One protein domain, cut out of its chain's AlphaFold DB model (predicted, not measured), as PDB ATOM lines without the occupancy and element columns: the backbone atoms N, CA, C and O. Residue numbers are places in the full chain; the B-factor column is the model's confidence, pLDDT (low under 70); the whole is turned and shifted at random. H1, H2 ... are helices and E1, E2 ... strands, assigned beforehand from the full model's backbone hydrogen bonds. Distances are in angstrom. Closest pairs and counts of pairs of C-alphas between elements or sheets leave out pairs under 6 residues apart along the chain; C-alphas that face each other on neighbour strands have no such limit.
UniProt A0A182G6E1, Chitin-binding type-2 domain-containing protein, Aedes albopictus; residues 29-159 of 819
ATOM      1  N   LEU A  29     -61.934 -69.643   0.513       60.03
ATOM      2  CA  LEU A  29     -61.386 -70.076  -0.765       60.03
ATOM      3  C   LEU A  29     -60.763 -71.468  -0.627       60.03
ATOM      4  O   LEU A  29     -60.342 -71.897   0.451       60.03
ATOM      5  N   SER A  30     -60.706 -72.189  -1.745       67.38
ATOM      6  CA  SER A  30     -59.967 -73.440  -1.848       67.38
ATOM      7  C   SER A  30     -58.474 -73.159  -1.678       67.38
ATOM      8  O   SER A  30     -57.785 -72.748  -2.609       67.38
ATOM      9  N   ARG A  31     -57.986 -73.379  -0.454       82.88
ATOM     10  CA  ARG A  31     -56.575 -73.251  -0.078       82.88
ATOM     11  C   ARG A  31     -55.676 -73.965  -1.104       82.88
ATOM     12  O   ARG A  31     -55.907 -75.145  -1.385       82.88
ATOM     13  N   PRO A  32     -54.666 -73.286  -1.671       86.69
ATOM     14  CA  PRO A  32     -53.825 -73.835  -2.729       86.69
ATOM     15  C   PRO A  32     -52.763 -74.785  -2.156       86.69
ATOM     16  O   PRO A  32     -51.572 -74.487  -2.153       86.69
ATOM     17  N   ASN A  33     -53.201 -75.948  -1.664       90.75
ATOM     18  CA  ASN A  33     -52.332 -76.976  -1.072       90.75
ATOM     19  C   ASN A  33     -51.251 -77.481  -2.044       90.75
ATOM     20  O   ASN A  33     -50.190 -77.898  -1.603       90.75
ATOM     21  N   TYR A  34     -51.478 -77.372  -3.356       92.06
ATOM     22  CA  TYR A  34     -50.490 -77.674  -4.398       92.06
ATOM     23  C   TYR A  34     -49.222 -76.803  -4.318       92.06
ATOM     24  O   TYR A  34     -48.180 -77.201  -4.816       92.06
ATOM     25  N   ASN A  35     -49.260 -75.643  -3.654       93.50
ATOM     26  CA  ASN A  35     -48.060 -74.843  -3.383       93.50
ATOM     27  C   ASN A  35     -47.270 -75.317  -2.143       93.50
ATOM     28  O   ASN A  35     -46.253 -74.704  -1.818       93.50
ATOM     29  N   CYS A  36     -47.723 -76.357  -1.434       93.75
ATOM     30  CA  CYS A  36     -47.082 -76.870  -0.226       93.75
ATOM     31  C   CYS A  36     -46.361 -78.209  -0.468       93.75
ATOM     32  O   CYS A  36     -46.956 -79.106  -1.064       93.75
ATOM     33  N   PRO A  37     -45.136 -78.386   0.071       93.12
ATOM     34  CA  PRO A  37     -44.431 -79.662   0.036       93.12
ATOM     35  C   PRO A  37     -45.179 -80.698   0.878       93.12
ATOM     36  O   PRO A  37     -45.601 -80.423   2.008       93.12
ATOM     37  N   GLN A  38     -45.348 -81.891   0.320       89.75
ATOM     38  CA  GLN A  38     -46.018 -83.018   0.964       89.75
ATOM     39  C   GLN A  38     -45.011 -83.869   1.753       89.75
ATOM     40  O   GLN A  38     -45.315 -84.328   2.865       89.75
ATOM     41  N   GLN A  39     -43.811 -84.032   1.181       86.19
ATOM     42  CA  GLN A  39     -42.694 -84.798   1.720       86.19
ATOM     43  C   GLN A  39     -41.824 -83.939   2.647       86.19
ATOM     44  O   GLN A  39     -41.706 -84.265   3.832       86.19
ATOM     45  N   ASP A  40     -41.250 -82.825   2.165       83.12
ATOM     46  CA  ASP A  40     -40.366 -81.991   2.991       83.12
ATOM     47  C   ASP A  40     -41.140 -81.039   3.912       83.12
ATOM     48  O   ASP A  40     -41.269 -79.830   3.701       83.12
ATOM     49  N   ARG A  41     -41.603 -81.610   5.022       81.88
ATOM     50  CA  ARG A  41     -42.264 -80.892   6.119       81.88
ATOM     51  C   ARG A  41     -41.302 -80.053   6.972       81.88
ATOM     52  O   ARG A  41     -41.753 -79.440   7.936       81.88
ATOM     53  N   THR A  42     -40.000 -80.018   6.657       84.81
ATOM     54  CA  THR A  42     -39.016 -79.177   7.367       84.81
ATOM     55  C   THR A  42     -38.935 -77.756   6.807       84.81
ATOM     56  O   THR A  42     -38.451 -76.857   7.499       84.81
ATOM     57  N   LEU A  43     -39.428 -77.531   5.583       88.50
ATOM     58  CA  LEU A  43     -39.462 -76.214   4.952       88.50
ATOM     59  C   LEU A  43     -40.664 -75.391   5.423       88.50
ATOM     60  O   LEU A  43     -41.827 -75.749   5.235       88.50
ATOM     61  N   VAL A  44     -40.375 -74.208   5.962       90.94
ATOM     62  CA  VAL A  44     -41.367 -73.161   6.200       90.94
ATOM     63  C   VAL A  44     -41.660 -72.482   4.864       90.94
ATOM     64  O   VAL A  44     -40.865 -71.686   4.369       90.94
ATOM     65  N   VAL A  45     -42.798 -72.823   4.265       93.25
ATOM     66  CA  VAL A  45     -43.254 -72.278   2.980       93.25
ATOM     67  C   VAL A  45     -44.382 -71.281   3.231       93.25
ATOM     68  O   VAL A  45     -45.354 -71.599   3.924       93.25
ATOM     69  N   VAL A  46     -44.242 -70.070   2.688       93.31
ATOM     70  CA  VAL A  46     -45.187 -68.956   2.872       93.31
ATOM     71  C   VAL A  46     -45.319 -68.173   1.565       93.31
ATOM     72  O   VAL A  46     -44.319 -67.930   0.895       93.31
ATOM     73  N   PHE A  47     -46.537 -67.790   1.178       92.75
ATOM     74  CA  PHE A  47     -46.803 -67.103  -0.091       92.75
ATOM     75  C   PHE A  47     -48.090 -66.263  -0.062       92.75
ATOM     76  O   PHE A  47     -48.951 -66.442   0.794       92.75
ATOM     77  N   GLN A  48     -48.214 -65.324  -1.001       89.31
ATOM     78  CA  GLN A  48     -49.316 -64.355  -1.077       89.31
ATOM     79  C   GLN A  48     -50.689 -64.997  -1.347       89.31
ATOM     80  O   GLN A  48     -50.795 -66.029  -2.014       89.31
ATOM     81  N   HIS A  49     -51.758 -64.357  -0.865       88.81
ATOM     82  CA  HIS A  49     -53.131 -64.728  -1.200       88.81
ATOM     83  C   HIS A  49     -53.543 -64.155  -2.569       88.81
ATOM     84  O   HIS A  49     -53.370 -62.966  -2.830       88.81
ATOM     85  N   GLU A  50     -54.148 -64.972  -3.442       83.00
ATOM     86  CA  GLU A  50     -54.429 -64.590  -4.844       83.00
ATOM     87  C   GLU A  50     -55.353 -63.377  -5.034       83.00
ATOM     88  O   GLU A  50     -55.413 -62.824  -6.130       83.00
ATOM     89  N   LYS A  51     -56.130 -63.008  -4.011       82.81
ATOM     90  CA  LYS A  51     -57.171 -61.971  -4.120       82.81
ATOM     91  C   LYS A  51     -57.053 -60.831  -3.112       82.81
ATOM     92  O   LYS A  51     -57.624 -59.779  -3.352       82.81
ATOM     93  N   CYS A  52     -56.371 -61.046  -1.993       84.62
ATOM     94  CA  CYS A  52     -56.487 -60.196  -0.805       84.62
ATOM     95  C   CYS A  52     -55.075 -59.816  -0.370       84.62
ATOM     96  O   CYS A  52     -54.304 -60.688   0.022       84.62
ATOM     97  N   VAL A  53     -54.728 -58.540  -0.527       84.69
ATOM     98  CA  VAL A  53     -53.367 -58.006  -0.340       84.69
ATOM     99  C   VAL A  53     -52.884 -58.185   1.108       84.69
ATOM    100  O   VAL A  53     -51.707 -58.444   1.362       84.69
ATOM    101  N   ASP A  54     -53.830 -58.099   2.040       87.25
ATOM    102  CA  ASP A  54     -53.705 -58.274   3.485       87.25
ATOM    103  C   ASP A  54     -53.636 -59.743   3.935       87.25
ATOM    104  O   ASP A  54     -53.467 -59.998   5.123       87.25
ATOM    105  N   ARG A  55     -53.784 -60.727   3.037       89.94
ATOM    106  CA  ARG A  55     -53.786 -62.153   3.403       89.94
ATOM    107  C   ARG A  55     -52.641 -62.922   2.757       89.94
ATOM    108  O   ARG A  55     -52.129 -62.589   1.687       89.94
ATOM    109  N   TYR A  56     -52.254 -64.009   3.411       92.50
ATOM    110  CA  TYR A  56     -51.226 -64.921   2.934       92.50
ATOM    111  C   TYR A  56     -51.523 -66.363   3.339       92.50
ATOM    112  O   TYR A  56     -52.348 -66.637   4.210       92.50
ATOM    113  N   TYR A  57     -50.838 -67.295   2.690       94.00
ATOM    114  CA  TYR A  57     -50.873 -68.710   3.010       94.00
ATOM    115  C   TYR A  57     -49.536 -69.147   3.607       94.00
ATOM    116  O   TYR A  57     -48.476 -68.808   3.086       94.00
ATOM    117  N   ARG A  58     -49.585 -69.950   4.672       93.19
ATOM    118  CA  ARG A  58     -48.437 -70.673   5.234       93.19
ATOM    119  C   ARG A  58     -48.729 -72.168   5.218       93.19
ATOM    120  O   ARG A  58     -49.803 -72.596   5.639       93.19
ATOM    121  N   CYS A  59     -47.766 -72.959   4.770       93.50
ATOM    122  CA  CYS A  59     -47.877 -74.410   4.772       93.50
ATOM    123  C   CYS A  59     -47.646 -74.985   6.175       93.50
ATOM    124  O   CYS A  59     -46.705 -74.601   6.874       93.50
ATOM    125  N   VAL A  60     -48.491 -75.939   6.563       91.38
ATOM    126  CA  VAL A  60     -48.333 -76.780   7.754       91.38
ATOM    127  C   VAL A  60     -48.633 -78.220   7.337       91.38
ATOM    128  O   VAL A  60     -49.755 -78.526   6.940       91.38
ATOM    129  N   SER A  61     -47.620 -79.093   7.388       87.88
ATOM    130  CA  SER A  61     -47.715 -80.521   7.024       87.88
ATOM    131  C   SER A  61     -48.405 -80.798   5.670       87.88
ATOM    132  O   SER A  61     -49.286 -81.649   5.587       87.88
ATOM    133  N   GLY A  62     -48.034 -80.059   4.617       88.31
ATOM    134  CA  GLY A  62     -48.597 -80.197   3.262       88.31
ATOM    135  C   GLY A  62     -49.928 -79.475   3.010       88.31
ATOM    136  O   GLY A  62     -50.404 -79.444   1.881       88.31
ATOM    137  N   VAL A  63     -50.527 -78.848   4.026       90.69
ATOM    138  CA  VAL A  63     -51.786 -78.097   3.893       90.69
ATOM    139  C   VAL A  63     -51.520 -76.598   4.000       90.69
ATOM    140  O   VAL A  63     -50.835 -76.146   4.919       90.69
ATOM    141  N   ALA A  64     -52.093 -75.806   3.092       93.38
ATOM    142  CA  ALA A  64     -52.039 -74.353   3.162       93.38
ATOM    143  C   ALA A  64     -53.057 -73.827   4.191       93.38
ATOM    144  O   ALA A  64     -54.259 -74.116   4.130       93.38
ATOM    145  N   TYR A  65     -52.578 -73.024   5.139       92.31
ATOM    146  CA  TYR A  65     -53.392 -72.289   6.101       92.31
ATOM    147  C   TYR A  65     -53.371 -70.803   5.773       92.31
ATOM    148  O   TYR A  65     -52.316 -70.240   5.508       92.31
ATOM    149  N   GLU A  66     -54.556 -70.198   5.750       92.81
ATOM    150  CA  GLU A  66     -54.769 -68.774   5.489       92.81
ATOM    151  C   GLU A  66     -54.524 -67.969   6.771       92.81
ATOM    152  O   GLU A  66     -55.000 -68.355   7.841       92.81
ATOM    153  N   PHE A  67     -53.794 -66.864   6.646       91.56
ATOM    154  CA  PHE A  67     -53.478 -65.912   7.707       91.56
ATOM    155  C   PHE A  67     -53.689 -64.484   7.193       91.56
ATOM    156  O   PHE A  67     -53.560 -64.221   5.996       91.56
ATOM    157  N   GLN A  68     -53.981 -63.563   8.108       92.69
ATOM    158  CA  GLN A  68     -54.158 -62.143   7.818       92.69
ATOM    159  C   GLN A  68     -52.999 -61.337   8.424       92.69
ATOM    160  O   GLN A  68     -52.524 -61.629   9.524       92.69
ATOM    161  N   CYS A  69     -52.521 -60.347   7.681       92.81
ATOM    162  CA  CYS A  69     -51.594 -59.322   8.129       92.81
ATOM    163  C   CYS A  69     -52.329 -58.240   8.947       92.81
ATOM    164  O   CYS A  69     -53.548 -58.108   8.842       92.81
ATOM    165  N   PRO A  70     -51.619 -57.431   9.755       92.62
ATOM    166  CA  PRO A  70     -52.202 -56.243  10.377       92.62
ATOM    167  C   PRO A  70     -52.874 -55.313   9.352       92.62
ATOM    168  O   PRO A  70     -52.387 -55.166   8.226       92.62
ATOM    169  N   PHE A  71     -53.965 -54.652   9.747       85.06
ATOM    170  CA  PHE A  71     -54.685 -53.706   8.889       85.06
ATOM    171  C   PHE A  71     -53.740 -52.657   8.273       85.06
ATOM    172  O   PHE A  71     -52.878 -52.110   8.959       85.06
ATOM    173  N   GLY A  72     -53.887 -52.400   6.969       82.81
ATOM    174  CA  GLY A  72     -53.013 -51.495   6.209       82.81
ATOM    175  C   GLY A  72     -51.663 -52.088   5.766       82.81
ATOM    176  O   GLY A  72     -50.845 -51.365   5.197       82.81
ATOM    177  N   THR A  73     -51.404 -53.383   5.990       89.25
ATOM    178  CA  THR A  73     -50.150 -54.037   5.564       89.25
ATOM    179  C   THR A  73     -50.376 -55.174   4.565       89.25
ATOM    180  O   THR A  73     -51.305 -55.968   4.707       89.25
ATOM    181  N   SER A  74     -49.514 -55.250   3.548       89.50
ATOM    182  CA  SER A  74     -49.448 -56.329   2.560       89.50
ATOM    183  C   SER A  74     -48.451 -57.409   2.978       89.50
ATOM    184  O   SER A  74     -47.491 -57.138   3.705       89.50
ATOM    185  N   PHE A  75     -48.637 -58.639   2.493       91.00
ATOM    186  CA  PHE A  75     -47.648 -59.702   2.692       91.00
ATOM    187  C   PHE A  75     -46.536 -59.684   1.629       91.00
ATOM    188  O   PHE A  75     -46.803 -59.807   0.429       91.00
ATOM    189  N   ASP A  76     -45.279 -59.616   2.078       88.56
ATOM    190  CA  ASP A  76     -44.086 -59.752   1.240       88.56
ATOM    191  C   ASP A  76     -43.532 -61.197   1.304       88.56
ATOM    192  O   ASP A  76     -43.019 -61.618   2.349       88.56
ATOM    193  N   PRO A  77     -43.596 -61.973   0.202       82.88
ATOM    194  CA  PRO A  77     -43.151 -63.365   0.162       82.88
ATOM    195  C   PRO A  77     -41.628 -63.521   0.049       82.88
ATOM    196  O   PRO A  77     -41.122 -64.621   0.262       82.88
ATOM    197  N   LEU A  78     -40.885 -62.454  -0.270       82.44
ATOM    198  CA  LEU A  78     -39.420 -62.470  -0.277       82.44
ATOM    199  C   LEU A  78     -38.883 -62.301   1.149       82.44
ATOM    200  O   LEU A  78     -37.921 -62.965   1.532       82.44
ATOM    201  N   GLN A  79     -39.530 -61.444   1.943       86.31
ATOM    202  CA  GLN A  79     -39.172 -61.197   3.346       86.31
ATOM    203  C   GLN A  79     -39.857 -62.159   4.330       86.31
ATOM    204  O   GLN A  79     -39.412 -62.287   5.471       86.31
ATOM    205  N   GLY A  80     -40.944 -62.821   3.917       85.50
ATOM    206  CA  GLY A  80     -41.760 -63.681   4.779       85.50
ATOM    207  C   GLY A  80     -42.526 -62.904   5.857       85.50
ATOM    208  O   GLY A  80     -42.791 -63.446   6.930       85.50
ATOM    209  N   ARG A  81     -42.823 -61.618   5.619       90.75
ATOM    210  CA  ARG A  81     -43.354 -60.675   6.619       90.75
ATOM    211  C   ARG A  81     -44.384 -59.725   6.011       90.75
ATOM    212  O   ARG A  81     -44.360 -59.444   4.818       90.75
ATOM    213  N   CYS A  82     -45.258 -59.199   6.862       92.38
ATOM    214  CA  CYS A  82     -46.161 -58.109   6.506       92.38
ATOM    215  C   CYS A  82     -45.411 -56.763   6.529       92.38
ATOM    216  O   CYS A  82     -44.612 -56.526   7.438       92.38
ATOM    217  N   ARG A  83     -45.681 -55.876   5.568       91.38
ATOM    218  CA  ARG A  83     -45.160 -54.496   5.508       91.38
ATOM    219  C   ARG A  83     -46.221 -53.538   4.974       91.38
ATOM    220  O   ARG A  83     -47.211 -53.992   4.417       91.38
ATOM    221  N   CYS A  84     -46.041 -52.227   5.118       85.31
ATOM    222  CA  CYS A  84     -46.971 -51.264   4.521       85.31
ATOM    223  C   CYS A  84     -47.105 -51.520   3.009       85.31
ATOM    224  O   CYS A  84     -46.097 -51.686   2.315       85.31
ATOM    225  N   ALA A  85     -48.346 -51.582   2.526       78.25
ATOM    226  CA  ALA A  85     -48.623 -51.700   1.102       78.25
ATOM    227  C   ALA A  85     -48.344 -50.358   0.413       78.25
ATOM    228  O   ALA A  85     -48.665 -49.308   0.966       78.25
ATOM    229  N   THR A  86     -47.775 -50.379  -0.791       79.88
ATOM    230  CA  THR A  86     -47.773 -49.196  -1.666       79.88
ATOM    231  C   THR A  86     -49.005 -49.208  -2.571       79.88
ATOM    232  O   THR A  86     -49.462 -50.280  -2.979       79.88
ATOM    233  N   ASP A  87     -49.524 -48.038  -2.954       69.44
ATOM    234  CA  ASP A  87     -50.698 -47.932  -3.845       69.44
ATOM    235  C   ASP A  87     -50.487 -48.640  -5.190       69.44
ATOM    236  O   ASP A  87     -51.420 -49.171  -5.795       69.44
ATOM    237  N   ILE A  88     -49.231 -48.678  -5.641       70.75
ATOM    238  CA  ILE A  88     -48.784 -49.418  -6.820       70.75
ATOM    239  C   ILE A  88     -49.034 -50.918  -6.614       70.75
ATOM    240  O   ILE A  88     -49.689 -51.547  -7.440       70.75
ATOM    241  N   GLU A  89     -48.579 -51.503  -5.506       68.31
ATOM    242  CA  GLU A  89     -48.751 -52.938  -5.235       68.31
ATOM    243  C   GLU A  89     -50.221 -53.337  -5.090       68.31
ATOM    244  O   GLU A  89     -50.612 -54.380  -5.612       68.31
ATOM    245  N   VAL A  90     -51.050 -52.494  -4.460       66.50
ATOM    246  CA  VAL A  90     -52.503 -52.721  -4.360       66.50
ATOM    247  C   VAL A  90     -53.148 -52.755  -5.751       66.50
ATOM    248  O   VAL A  90     -53.942 -53.650  -6.040       66.50
ATOM    249  N   ARG A  91     -52.769 -51.831  -6.648       65.56
ATOM    250  CA  ARG A  91     -53.293 -51.764  -8.026       65.56
ATOM    251  C   ARG A  91     -52.770 -52.890  -8.928       65.56
ATOM    252  O   ARG A  91     -53.517 -53.385  -9.769       65.56
ATOM    253  N   PHE A  92     -51.518 -53.326  -8.766       63.53
ATOM    254  CA  PHE A  92     -50.903 -54.349  -9.627       63.53
ATOM    255  C   PHE A  92     -51.177 -55.807  -9.205       63.53
ATOM    256  O   PHE A  92     -51.001 -56.705 -10.030       63.53
ATOM    257  N   TRP A  93     -51.675 -56.067  -7.987       63.91
ATOM    258  CA  TRP A  93     -51.955 -57.426  -7.473       63.91
ATOM    259  C   TRP A  93     -52.934 -58.252  -8.336       63.91
ATOM    260  O   TRP A  93     -52.946 -59.478  -8.263       63.91
ATOM    261  N   GLN A  94     -53.764 -57.595  -9.156       59.28
ATOM    262  CA  GLN A  94     -54.813 -58.235  -9.965       59.28
ATOM    263  C   GLN A  94     -54.381 -58.638 -11.390       59.28
ATOM    264  O   GLN A  94     -55.164 -59.272 -12.100       59.28
ATOM    265  N   VAL A  95     -53.163 -58.310 -11.848       65.94
ATOM    266  CA  VAL A  95     -52.744 -58.551 -13.247       65.94
ATOM    267  C   VAL A  95     -52.340 -60.018 -13.477       65.94
ATOM    268  O   VAL A  95     -51.168 -60.357 -13.650       65.94
ATOM    269  N   LYS A  96     -53.332 -60.918 -13.502       75.56
ATOM    270  CA  LYS A  96     -53.152 -62.332 -13.868       75.56
ATOM    271  C   LYS A  96     -52.654 -62.447 -15.313       75.56
ATOM    272  O   LYS A  96     -53.400 -62.206 -16.262       75.56
ATOM    273  N   ARG A  97     -51.397 -62.867 -15.495       82.25
ATOM    274  CA  ARG A  97     -50.823 -63.131 -16.823       82.25
ATOM    275  C   ARG A  97     -51.374 -64.441 -17.387       82.25
ATOM    276  O   ARG A  97     -50.814 -65.512 -17.161       82.25
ATOM    277  N   LEU A  98     -52.473 -64.328 -18.128       91.50
ATOM    278  CA  LEU A  98     -53.042 -65.420 -18.911       91.50
ATOM    279  C   LEU A  98     -52.231 -65.656 -20.196       91.50
ATOM    280  O   LEU A  98     -51.729 -64.711 -20.807       91.50
ATOM    281  N   LEU A  99     -52.118 -66.917 -20.612       92.00
ATOM    282  CA  LEU A  99     -51.476 -67.357 -21.851       92.00
ATOM    283  C   LEU A  99     -52.360 -68.400 -22.556       92.00
ATOM    284  O   LEU A  99     -53.008 -69.202 -21.875       92.00
ATOM    285  N   PRO A 100     -52.367 -68.448 -23.899       92.44
ATOM    286  CA  PRO A 100     -52.982 -69.552 -24.622       92.44
ATOM    287  C   PRO A 100     -52.233 -70.864 -24.338       92.44
ATOM    288  O   PRO A 100     -51.002 -70.904 -24.341       92.44
ATOM    289  N   SER A 101     -52.975 -71.944 -24.101       93.00
ATOM    290  CA  SER A 101     -52.450 -73.287 -23.846       93.00
ATOM    291  C   SER A 101     -53.408 -74.337 -24.403       93.00
ATOM    292  O   SER A 101     -54.471 -74.582 -23.835       93.00
ATOM    293  N   ASN A 102     -53.013 -75.001 -25.489       93.38
ATOM    294  CA  ASN A 102     -53.767 -76.112 -26.086       93.38
ATOM    295  C   ASN A 102     -53.803 -77.377 -25.206       93.38
ATOM    296  O   ASN A 102     -54.560 -78.295 -25.495       93.38
ATOM    297  N   LYS A 103     -52.990 -77.431 -24.143       93.00
ATOM    298  CA  LYS A 103     -53.020 -78.496 -23.133       93.00
ATOM    299  C   LYS A 103     -54.095 -78.276 -22.055       93.00
ATOM    300  O   LYS A 103     -54.345 -79.188 -21.277       93.00
ATOM    301  N   CYS A 104     -54.705 -77.089 -21.982       95.94
ATOM    302  CA  CYS A 104     -55.836 -76.834 -21.091       95.94
ATOM    303  C   CYS A 104     -57.145 -77.203 -21.792       95.94
ATOM    304  O   CYS A 104     -57.653 -76.436 -22.609       95.94
ATOM    305  N   VAL A 105     -57.667 -78.373 -21.444       94.88
ATOM    306  CA  VAL A 105     -58.966 -78.925 -21.863       94.88
ATOM    307  C   VAL A 105     -59.783 -79.268 -20.615       94.88
ATOM    308  O   VAL A 105     -59.233 -79.262 -19.508       94.88
ATOM    309  N   GLU A 106     -61.073 -79.562 -20.761       92.06
ATOM    310  CA  GLU A 106     -61.907 -80.013 -19.642       92.06
ATOM    311  C   GLU A 106     -61.250 -81.151 -18.822       92.06
ATOM    312  O   GLU A 106     -60.566 -82.032 -19.342       92.06
ATOM    313  N   GLY A 107     -61.386 -81.080 -17.493       89.19
ATOM    314  CA  GLY A 107     -60.731 -81.982 -16.536       89.19
ATOM    315  C   GLY A 107     -59.257 -81.670 -16.221       89.19
ATOM    316  O   GLY A 107     -58.799 -81.976 -15.118       89.19
ATOM    317  N   VAL A 108     -58.505 -81.011 -17.112       92.31
ATOM    318  CA  VAL A 108     -57.083 -80.692 -16.877       92.31
ATOM    319  C   VAL A 108     -56.939 -79.412 -16.052       92.31
ATOM    320  O   VAL A 108     -57.146 -78.304 -16.539       92.31
ATOM    321  N   LYS A 109     -56.536 -79.556 -14.785       92.06
ATOM    322  CA  LYS A 109     -56.315 -78.426 -13.860       92.06
ATOM    323  C   LYS A 109     -54.915 -77.808 -13.959       92.06
ATOM    324  O   LYS A 109     -54.765 -76.593 -13.824       92.06
ATOM    325  N   PHE A 110     -53.894 -78.637 -14.166       94.06
ATOM    326  CA  PHE A 110     -52.492 -78.228 -14.209       94.06
ATOM    327  C   PHE A 110     -51.801 -78.818 -15.432       94.06
ATOM    328  O   PHE A 110     -52.129 -79.917 -15.873       94.06
ATOM    329  N   VAL A 111     -50.825 -78.086 -15.960       93.25
ATOM    330  CA  VAL A 111     -50.019 -78.482 -17.112       93.25
ATOM    331  C   VAL A 111     -48.546 -78.242 -16.793       93.25
ATOM    332  O   VAL A 111     -48.125 -77.114 -16.519       93.25
ATOM    333  N   GLU A 112     -47.750 -79.307 -16.865       91.56
ATOM    334  CA  GLU A 112     -46.300 -79.231 -16.696       91.56
ATOM    335  C   GLU A 112     -45.630 -78.524 -17.886       91.56
ATOM    336  O   GLU A 112     -45.931 -78.788 -19.060       91.56
ATOM    337  N   LEU A 113     -44.682 -77.638 -17.567       89.81
ATOM    338  CA  LEU A 113     -43.808 -76.964 -18.535       89.81
ATOM    339  C   LEU A 113     -42.503 -77.736 -18.794       89.81
ATOM    340  O   LEU A 113     -41.849 -77.517 -19.810       89.81
ATOM    341  N   GLY A 114     -42.143 -78.653 -17.896       85.94
ATOM    342  CA  GLY A 114     -40.976 -79.525 -17.972       85.94
ATOM    343  C   GLY A 114     -40.786 -80.270 -16.650       85.94
ATOM    344  O   GLY A 114     -41.452 -79.964 -15.665       85.94
ATOM    345  N   ALA A 115     -39.863 -81.230 -16.614       80.94
ATOM    346  CA  ALA A 115     -39.477 -81.877 -15.364       80.94
ATOM    347  C   ALA A 115     -38.567 -80.950 -14.535       80.94
ATOM    348  O   ALA A 115     -37.681 -80.300 -15.089       80.94
ATOM    349  N   PHE A 116     -38.756 -80.926 -13.211       80.62
ATOM    350  CA  PHE A 116     -37.895 -80.210 -12.253       80.62
ATOM    351  C   PHE A 116     -37.744 -78.694 -12.516       80.62
ATOM    352  O   PHE A 116     -36.700 -78.107 -12.230       80.62
ATOM    353  N   VAL A 117     -38.786 -78.036 -13.034       92.12
ATOM    354  CA  VAL A 117     -38.848 -76.567 -13.138       92.12
ATOM    355  C   VAL A 117     -39.714 -75.976 -12.019       92.12
ATOM    356  O   VAL A 117     -40.676 -76.609 -11.592       92.12
ATOM    357  N   PRO A 118     -39.440 -74.748 -11.541       93.19
ATOM    358  CA  PRO A 118     -40.289 -74.089 -10.550       93.19
ATOM    359  C   PRO A 118     -41.592 -73.534 -11.139       93.19
ATOM    360  O   PRO A 118     -42.376 -72.950 -10.402       93.19
ATOM    361  N   GLN A 119     -41.824 -73.651 -12.450       94.19
ATOM    362  CA  GLN A 119     -42.955 -73.039 -13.149       94.19
ATOM    363  C   GLN A 119     -43.946 -74.081 -13.659       94.19
ATOM    364  O   GLN A 119     -43.555 -75.103 -14.221       94.19
ATOM    365  N   TYR A 120     -45.233 -73.773 -13.532       93.69
ATOM    366  CA  TYR A 120     -46.331 -74.605 -14.013       93.69
ATOM    367  C   TYR A 120     -47.444 -73.737 -14.600       93.69
ATOM    368  O   TYR A 120     -47.570 -72.552 -14.287       93.69
ATOM    369  N   LEU A 121     -48.257 -74.325 -15.472       94.06
ATOM    370  CA  LEU A 121     -49.459 -73.689 -15.994       94.06
ATOM    371  C   LEU A 121     -50.668 -74.167 -15.187       94.06
ATOM    372  O   LEU A 121     -50.920 -75.366 -15.092       94.06
ATOM    373  N   MET A 122     -51.430 -73.231 -14.624       93.44
ATOM    374  CA  MET A 122     -52.723 -73.510 -13.999       93.44
ATOM    375  C   MET A 122     -53.826 -73.185 -15.004       93.44
ATOM    376  O   MET A 122     -53.943 -72.041 -15.438       93.44
ATOM    377  N   CYS A 123     -54.624 -74.171 -15.401       94.44
ATOM    378  CA  CYS A 123     -55.695 -73.961 -16.368       94.44
ATOM    379  C   CYS A 123     -56.837 -73.158 -15.731       94.44
ATOM    380  O   CYS A 123     -57.329 -73.498 -14.655       94.44
ATOM    381  N   VAL A 124     -57.237 -72.069 -16.391       92.25
ATOM    382  CA  VAL A 124     -58.297 -71.154 -15.921       92.25
ATOM    383  C   VAL A 124     -59.606 -71.416 -16.664       92.25
ATOM    384  O   VAL A 124     -60.684 -71.299 -16.090       92.25
ATOM    385  N   ARG A 125     -59.497 -71.774 -17.946       92.69
ATOM    386  CA  ARG A 125     -60.568 -72.260 -18.824       92.69
ATOM    387  C   ARG A 125     -59.934 -73.001 -20.001       92.69
ATOM    388  O   ARG A 125     -58.713 -72.970 -20.162       92.69
ATOM    389  N   GLU A 126     -60.748 -73.624 -20.843       94.56
ATOM    390  CA  GLU A 126     -60.241 -74.271 -22.053       94.56
ATOM    391  C   GLU A 126     -59.435 -73.305 -22.931       94.56
ATOM    392  O   GLU A 126     -59.763 -72.120 -23.071       94.56
ATOM    393  N   GLY A 127     -58.326 -73.809 -23.471       93.56
ATOM    394  CA  GLY A 127     -57.372 -73.048 -24.266       93.56
ATOM    395  C   GLY A 127     -56.563 -71.990 -23.503       93.56
ATOM    396  O   GLY A 127     -55.741 -71.333 -24.140       93.56
ATOM    397  N   VAL A 128     -56.758 -71.778 -22.190       94.50
ATOM    398  CA  VAL A 128     -56.144 -70.655 -21.447       94.50
ATOM    399  C   VAL A 128     -55.627 -71.051 -20.058       94.50
ATOM    400  O   VAL A 128     -56.378 -71.470 -19.174       94.50
ATOM    401  N   ALA A 129     -54.337 -70.804 -19.836       94.94
ATOM    402  CA  ALA A 129     -53.653 -70.997 -18.562       94.94
ATOM    403  C   ALA A 129     -53.197 -69.675 -17.930       94.94
ATOM    404  O   ALA A 129     -52.972 -68.687 -18.620       94.94
ATOM    405  N   GLU A 130     -52.973 -69.687 -16.622       92.94
ATOM    406  CA  GLU A 130     -52.188 -68.697 -15.884       92.94
ATOM    407  C   GLU A 130     -50.802 -69.291 -15.592       92.94
ATOM    408  O   GLU A 130     -50.703 -70.419 -15.098       92.94
ATOM    409  N   LEU A 131     -49.725 -68.556 -15.893       93.00
ATOM    410  CA  LEU A 131     -48.371 -68.987 -15.522       93.00
ATOM    411  C   LEU A 131     -48.153 -68.780 -14.023       93.00
ATOM    412  O   LEU A 131     -48.201 -67.654 -13.527       93.00
ATOM    413  N   LYS A 132     -47.863 -69.870 -13.317       92.44
ATOM    414  CA  LYS A 132     -47.548 -69.887 -11.892       92.44
ATOM    415  C   LYS A 132     -46.096 -70.285 -11.661       92.44
ATOM    416  O   LYS A 132     -45.469 -70.948 -12.484       92.44
ATOM    417  N   THR A 133     -45.572 -69.875 -10.509       92.81
ATOM    418  CA  THR A 133     -44.271 -70.314  -9.996       92.81
ATOM    419  C   THR A 133     -44.478 -70.852  -8.584       92.81
ATOM    420  O   THR A 133     -45.195 -70.239  -7.794       92.81
ATOM    421  N   CYS A 134     -43.872 -71.994  -8.275       93.88
ATOM    422  CA  CYS A 134     -43.827 -72.556  -6.935       93.88
ATOM    423  C   CYS A 134     -43.176 -71.574  -5.947       93.88
ATOM    424  O   CYS A 134     -42.209 -70.895  -6.309       93.88
ATOM    425  N   PRO A 135     -43.658 -71.493  -4.695       93.75
ATOM    426  CA  PRO A 135     -43.064 -70.613  -3.696       93.75
ATOM    427  C   PRO A 135     -41.671 -71.097  -3.268       93.75
ATOM    428  O   PRO A 135     -41.254 -72.217  -3.567       93.75
ATOM    429  N   MET A 136     -40.948 -70.254  -2.532       91.31
ATOM    430  CA  MET A 136     -39.722 -70.669  -1.851       91.31
ATOM    431  C   MET A 136     -40.052 -71.304  -0.495       91.31
ATOM    432  O   MET A 136     -40.894 -70.801   0.251       91.31
ATOM    433  N   GLY A 137     -39.343 -72.377  -0.154       91.44
ATOM    434  CA  GLY A 137     -39.279 -72.904   1.205       91.44
ATOM    435  C   GLY A 137     -38.076 -72.350   1.955       91.44
ATOM    436  O   GLY A 137     -36.984 -72.238   1.399       91.44
ATOM    437  N   GLN A 138     -38.255 -72.020   3.229       89.19
ATOM    438  CA  GLN A 138     -37.180 -71.593   4.121       89.19
ATOM    439  C   GLN A 138     -36.872 -72.696   5.140       89.19
ATOM    440  O   GLN A 138     -37.755 -73.164   5.855       89.19
ATOM    441  N   SER A 139     -35.608 -73.104   5.219       86.88
ATOM    442  CA  SER A 139     -35.066 -73.948   6.288       86.88
ATOM    443  C   SER A 139     -34.166 -73.108   7.203       86.88
ATOM    444  O   SER A 139     -33.782 -71.996   6.844       86.88
ATOM    445  N   LYS A 140     -33.762 -73.653   8.360       83.69
ATOM    446  CA  LYS A 140     -32.922 -72.958   9.362       83.69
ATOM    447  C   LYS A 140     -31.618 -72.366   8.799       83.69
ATOM    448  O   LYS A 140     -31.073 -71.448   9.398       83.69
ATOM    449  N   SER A 141     -31.106 -72.906   7.690       80.88
ATOM    450  CA  SER A 141     -29.808 -72.547   7.098       80.88
ATOM    451  C   SER A 141     -29.856 -72.084   5.637       80.88
ATOM    452  O   SER A 141     -28.824 -71.676   5.108       80.88
ATOM    453  N   ARG A 142     -31.008 -72.171   4.950       83.62
ATOM    454  CA  ARG A 142     -31.126 -71.824   3.520       83.62
ATOM    455  C   ARG A 142     -32.566 -71.587   3.071       83.62
ATOM    456  O   ARG A 142     -33.477 -72.277   3.525       83.62
ATOM    457  N   SER A 143     -32.745 -70.699   2.097       87.06
ATOM    458  CA  SER A 143     -33.901 -70.727   1.200       87.06
ATOM    459  C   SER A 143     -33.697 -71.778   0.100       87.06
ATOM    460  O   SER A 143     -32.577 -72.033  -0.347       87.06
ATOM    461  N   VAL A 144     -34.787 -72.413  -0.321       89.81
ATOM    462  CA  VAL A 144     -34.839 -73.416  -1.390       89.81
ATOM    463  C   VAL A 144     -36.000 -73.051  -2.308       89.81
ATOM    464  O   VAL A 144     -37.133 -72.904  -1.854       89.81
ATOM    465  N   GLN A 145     -35.735 -72.910  -3.604       92.56
ATOM    466  CA  GLN A 145     -36.796 -72.807  -4.600       92.56
ATOM    467  C   GLN A 145     -37.454 -74.185  -4.750       92.56
ATOM    468  O   GLN A 145     -36.777 -75.138  -5.136       92.56
ATOM    469  N   LEU A 146     -38.751 -74.300  -4.442       92.69
ATOM    470  CA  LEU A 146     -39.497 -75.535  -4.692       92.69
ATOM    471  C   LEU A 146     -39.673 -75.742  -6.202       92.69
ATOM    472  O   LEU A 146     -39.752 -74.769  -6.962       92.69
ATOM    473  N   LEU A 147     -39.762 -76.998  -6.629       93.62
ATOM    474  CA  LEU A 147     -39.959 -77.379  -8.029       93.62
ATOM    475  C   LEU A 147     -41.328 -78.041  -8.192       93.62
ATOM    476  O   LEU A 147     -41.802 -78.700  -7.269       93.62
ATOM    477  N   TRP A 148     -41.961 -77.866  -9.351       94.19
ATOM    478  CA  TRP A 148     -43.214 -78.548  -9.656       94.19
ATOM    479  C   TRP A 148     -42.952 -80.029  -9.949       94.19
ATOM    480  O   TRP A 148     -42.038 -80.372 -10.705       94.19
ATOM    481  N   VAL A 149     -43.765 -80.889  -9.341       91.44
ATOM    482  CA  VAL A 149     -43.738 -82.345  -9.470       91.44
ATOM    483  C   VAL A 149     -45.184 -82.818  -9.624       91.44
ATOM    484  O   VAL A 149     -45.908 -82.942  -8.638       91.44
ATOM    485  N   SER A 150     -45.610 -83.066 -10.867       88.06
ATOM    486  CA  SER A 150     -46.943 -83.562 -11.245       88.06
ATOM    487  C   SER A 150     -48.122 -82.655 -10.864       88.06
ATOM    488  O   SER A 150     -48.692 -82.007 -11.743       88.06
ATOM    489  N   ASP A 151     -48.494 -82.593  -9.585       89.19
ATOM    490  CA  ASP A 151     -49.655 -81.864  -9.057       89.19
ATOM    491  C   ASP A 151     -49.330 -80.897  -7.898       89.19
ATOM    492  O   ASP A 151     -50.228 -80.185  -7.433       89.19
ATOM    493  N   HIS A 152     -48.074 -80.852  -7.433       91.88
ATOM    494  CA  HIS A 152     -47.647 -80.014  -6.309       91.88
ATOM    495  C   HIS A 152     -46.201 -79.496  -6.421       91.88
ATOM    496  O   HIS A 152     -45.412 -79.918  -7.264       91.88
ATOM    497  N   CYS A 153     -45.853 -78.556  -5.542       93.62
ATOM    498  CA  CYS A 153     -44.523 -77.980  -5.375       93.62
ATOM    499  C   CYS A 153     -43.758 -78.687  -4.248       93.62
ATOM    500  O   CYS A 153     -44.166 -78.596  -3.091       93.62
ATOM    501  N   GLU A 154     -42.627 -79.325  -4.554       92.81
ATOM    502  CA  GLU A 154     -41.847 -80.120  -3.593       92.81
ATOM    503  C   GLU A 154     -40.393 -79.626  -3.447       92.81
ATOM    504  O   GLU A 154     -39.817 -78.993  -4.342       92.81
ATOM    505  N   GLY A 155     -39.807 -79.873  -2.272       87.94
ATOM    506  CA  GLY A 155     -38.471 -79.426  -1.896       87.94
ATOM    507  C   GLY A 155     -37.401 -80.469  -2.196       87.94
ATOM    508  O   GLY A 155     -37.238 -81.435  -1.455       87.94
ATOM    509  N   PHE A 156     -36.578 -80.236  -3.223       75.62
ATOM    510  CA  PHE A 156     -35.414 -81.087  -3.501       75.62
ATOM    511  C   PHE A 156     -34.267 -80.823  -2.513       75.62
ATOM    512  O   PHE A 156     -33.221 -80.264  -2.857       75.62
ATOM    513  N   LEU A 157     -34.435 -81.274  -1.265       58.53
ATOM    514  CA  LEU A 157     -33.307 -81.472  -0.366       58.53
ATOM    515  C   LEU A 157     -32.355 -82.480  -1.008       58.53
ATOM    516  O   LEU A 157     -32.689 -83.640  -1.234       58.53
ATOM    517  N   THR A 158     -31.126 -82.048  -1.264       46.47
ATOM    518  CA  THR A 158     -30.059 -82.862  -1.858       46.47
ATOM    519  C   THR A 158     -29.482 -83.910  -0.891       46.47
ATOM    520  O   THR A 158     -28.271 -84.136  -0.868       46.47
ATOM    521  N   ASN A 159     -30.329 -84.546  -0.080       41.12
ATOM    522  CA  ASN A 159     -29.958 -85.644   0.800       41.12
ATOM    523  C   ASN A 159     -29.642 -86.871  -0.058       41.12
ATOM    524  O   ASN A 159     -30.506 -87.433  -0.727       41.12
TER     525      ASN A 159
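Overview. This is residues 29 to 159 of the 819 residues of the protein "Chitin-binding type-2 domain-containing protein" of Aedes albopictus (UniProt A0A182G6E1). Two strongly twisted sheets, E3 E2 E1 E10 E11 and E6 E9 E8 E7, lie one beyond the other as two lobes of a flat body, not face to face, with E9 running on into E10 from one to the other. The small hairpin E12 and E13 sits between the lobes, the hairpin E4 and E5 lies beyond one end of E1 and E2, and the short helix H1 is at the rim, on neither large sheet. The printed part has 131 residues, with strands E1 to E5, then H1, then strands E6 to E13; under half of the residues are in named elements, the class is mostly strand, and each sheet is antiparallel. The whole is compact, with a radius of gyration of the C-alphas of 15.2 A and spans of 41 by 41 by 21 A.

Along the chain. Residues 29 to 43 hold no named element. E1, residues 44 to 48, begins at C-alpha 44 (-41.367, -73.161, 6.200) and is 13.9 A long. E2, residues 55 to 60, is 16.2 A long, and E3, residues 63 to 68, is 16.6 A. E4 is residues 73 to 76 and E5 residues 81 to 84. H1, residues 87 to 92, begins at C-alpha 87 (-50.698, -47.932, -3.845). E6 is residues 98 to 100 and E7 residues 110 to 112. E8, residues 119 to 125, is 18.5 A long, and E9, residues 128 to 133, is 16.5 A. E10 is residues 136 to 139, E11 142 to 145, E12 147 to 149, and E13 152 to 154, ending at C-alpha 154 (-41.847, -80.120, -3.593).

Arrangement. E1, E2 and E3 form a meander, each strand the antiparallel neighbour of the one before; N 57 and O 47 are 2.8 A apart, N 65 and O 58 2.9 A. E1 pairs in staggered fashion, with E10 over 44 to 45 and with E2 over 46 to 48; N 44 and O 138 are 2.8 A apart. E10 and E11 are a hairpin, with N 137 and O 144 at 2.8 A. The closest C-alphas of E1 and E4, Gln 48 and Phe 75, are 6.2 A apart. In the hairpin E4 and E5, N 74 and O 83 are 2.8 A apart. H1 and E4 are only just apart, at 8.4 A; both O i to N i+4 pairs of H1 are within hydrogen-bond range. E6 to E9 form a Greek key, the meander E7 E8 E9 with E6 the antiparallel neighbour of E9: N 99 and O 129 are 2.8 A apart, N 130 and O 122 2.8 A, N 111 and O 121 2.9 A. E9 runs on into E10 at 24 degrees. The closest C-alphas of E8 and E12, Gln 119 and Trp 148, are 6.5 A apart. In the hairpin E12 and E13, N 149 and O 152 are 2.8 A apart.

Size, cuts and confidence. The two C-alphas farthest apart, Asp 87 and Asn 159, are 43.3 A apart. The printed part has no cut, and no link is long. The mean pLDDT of the printed part is 86.8; residues 29 to 30, 87, 89 to 95 and 157 to 159 are under 70.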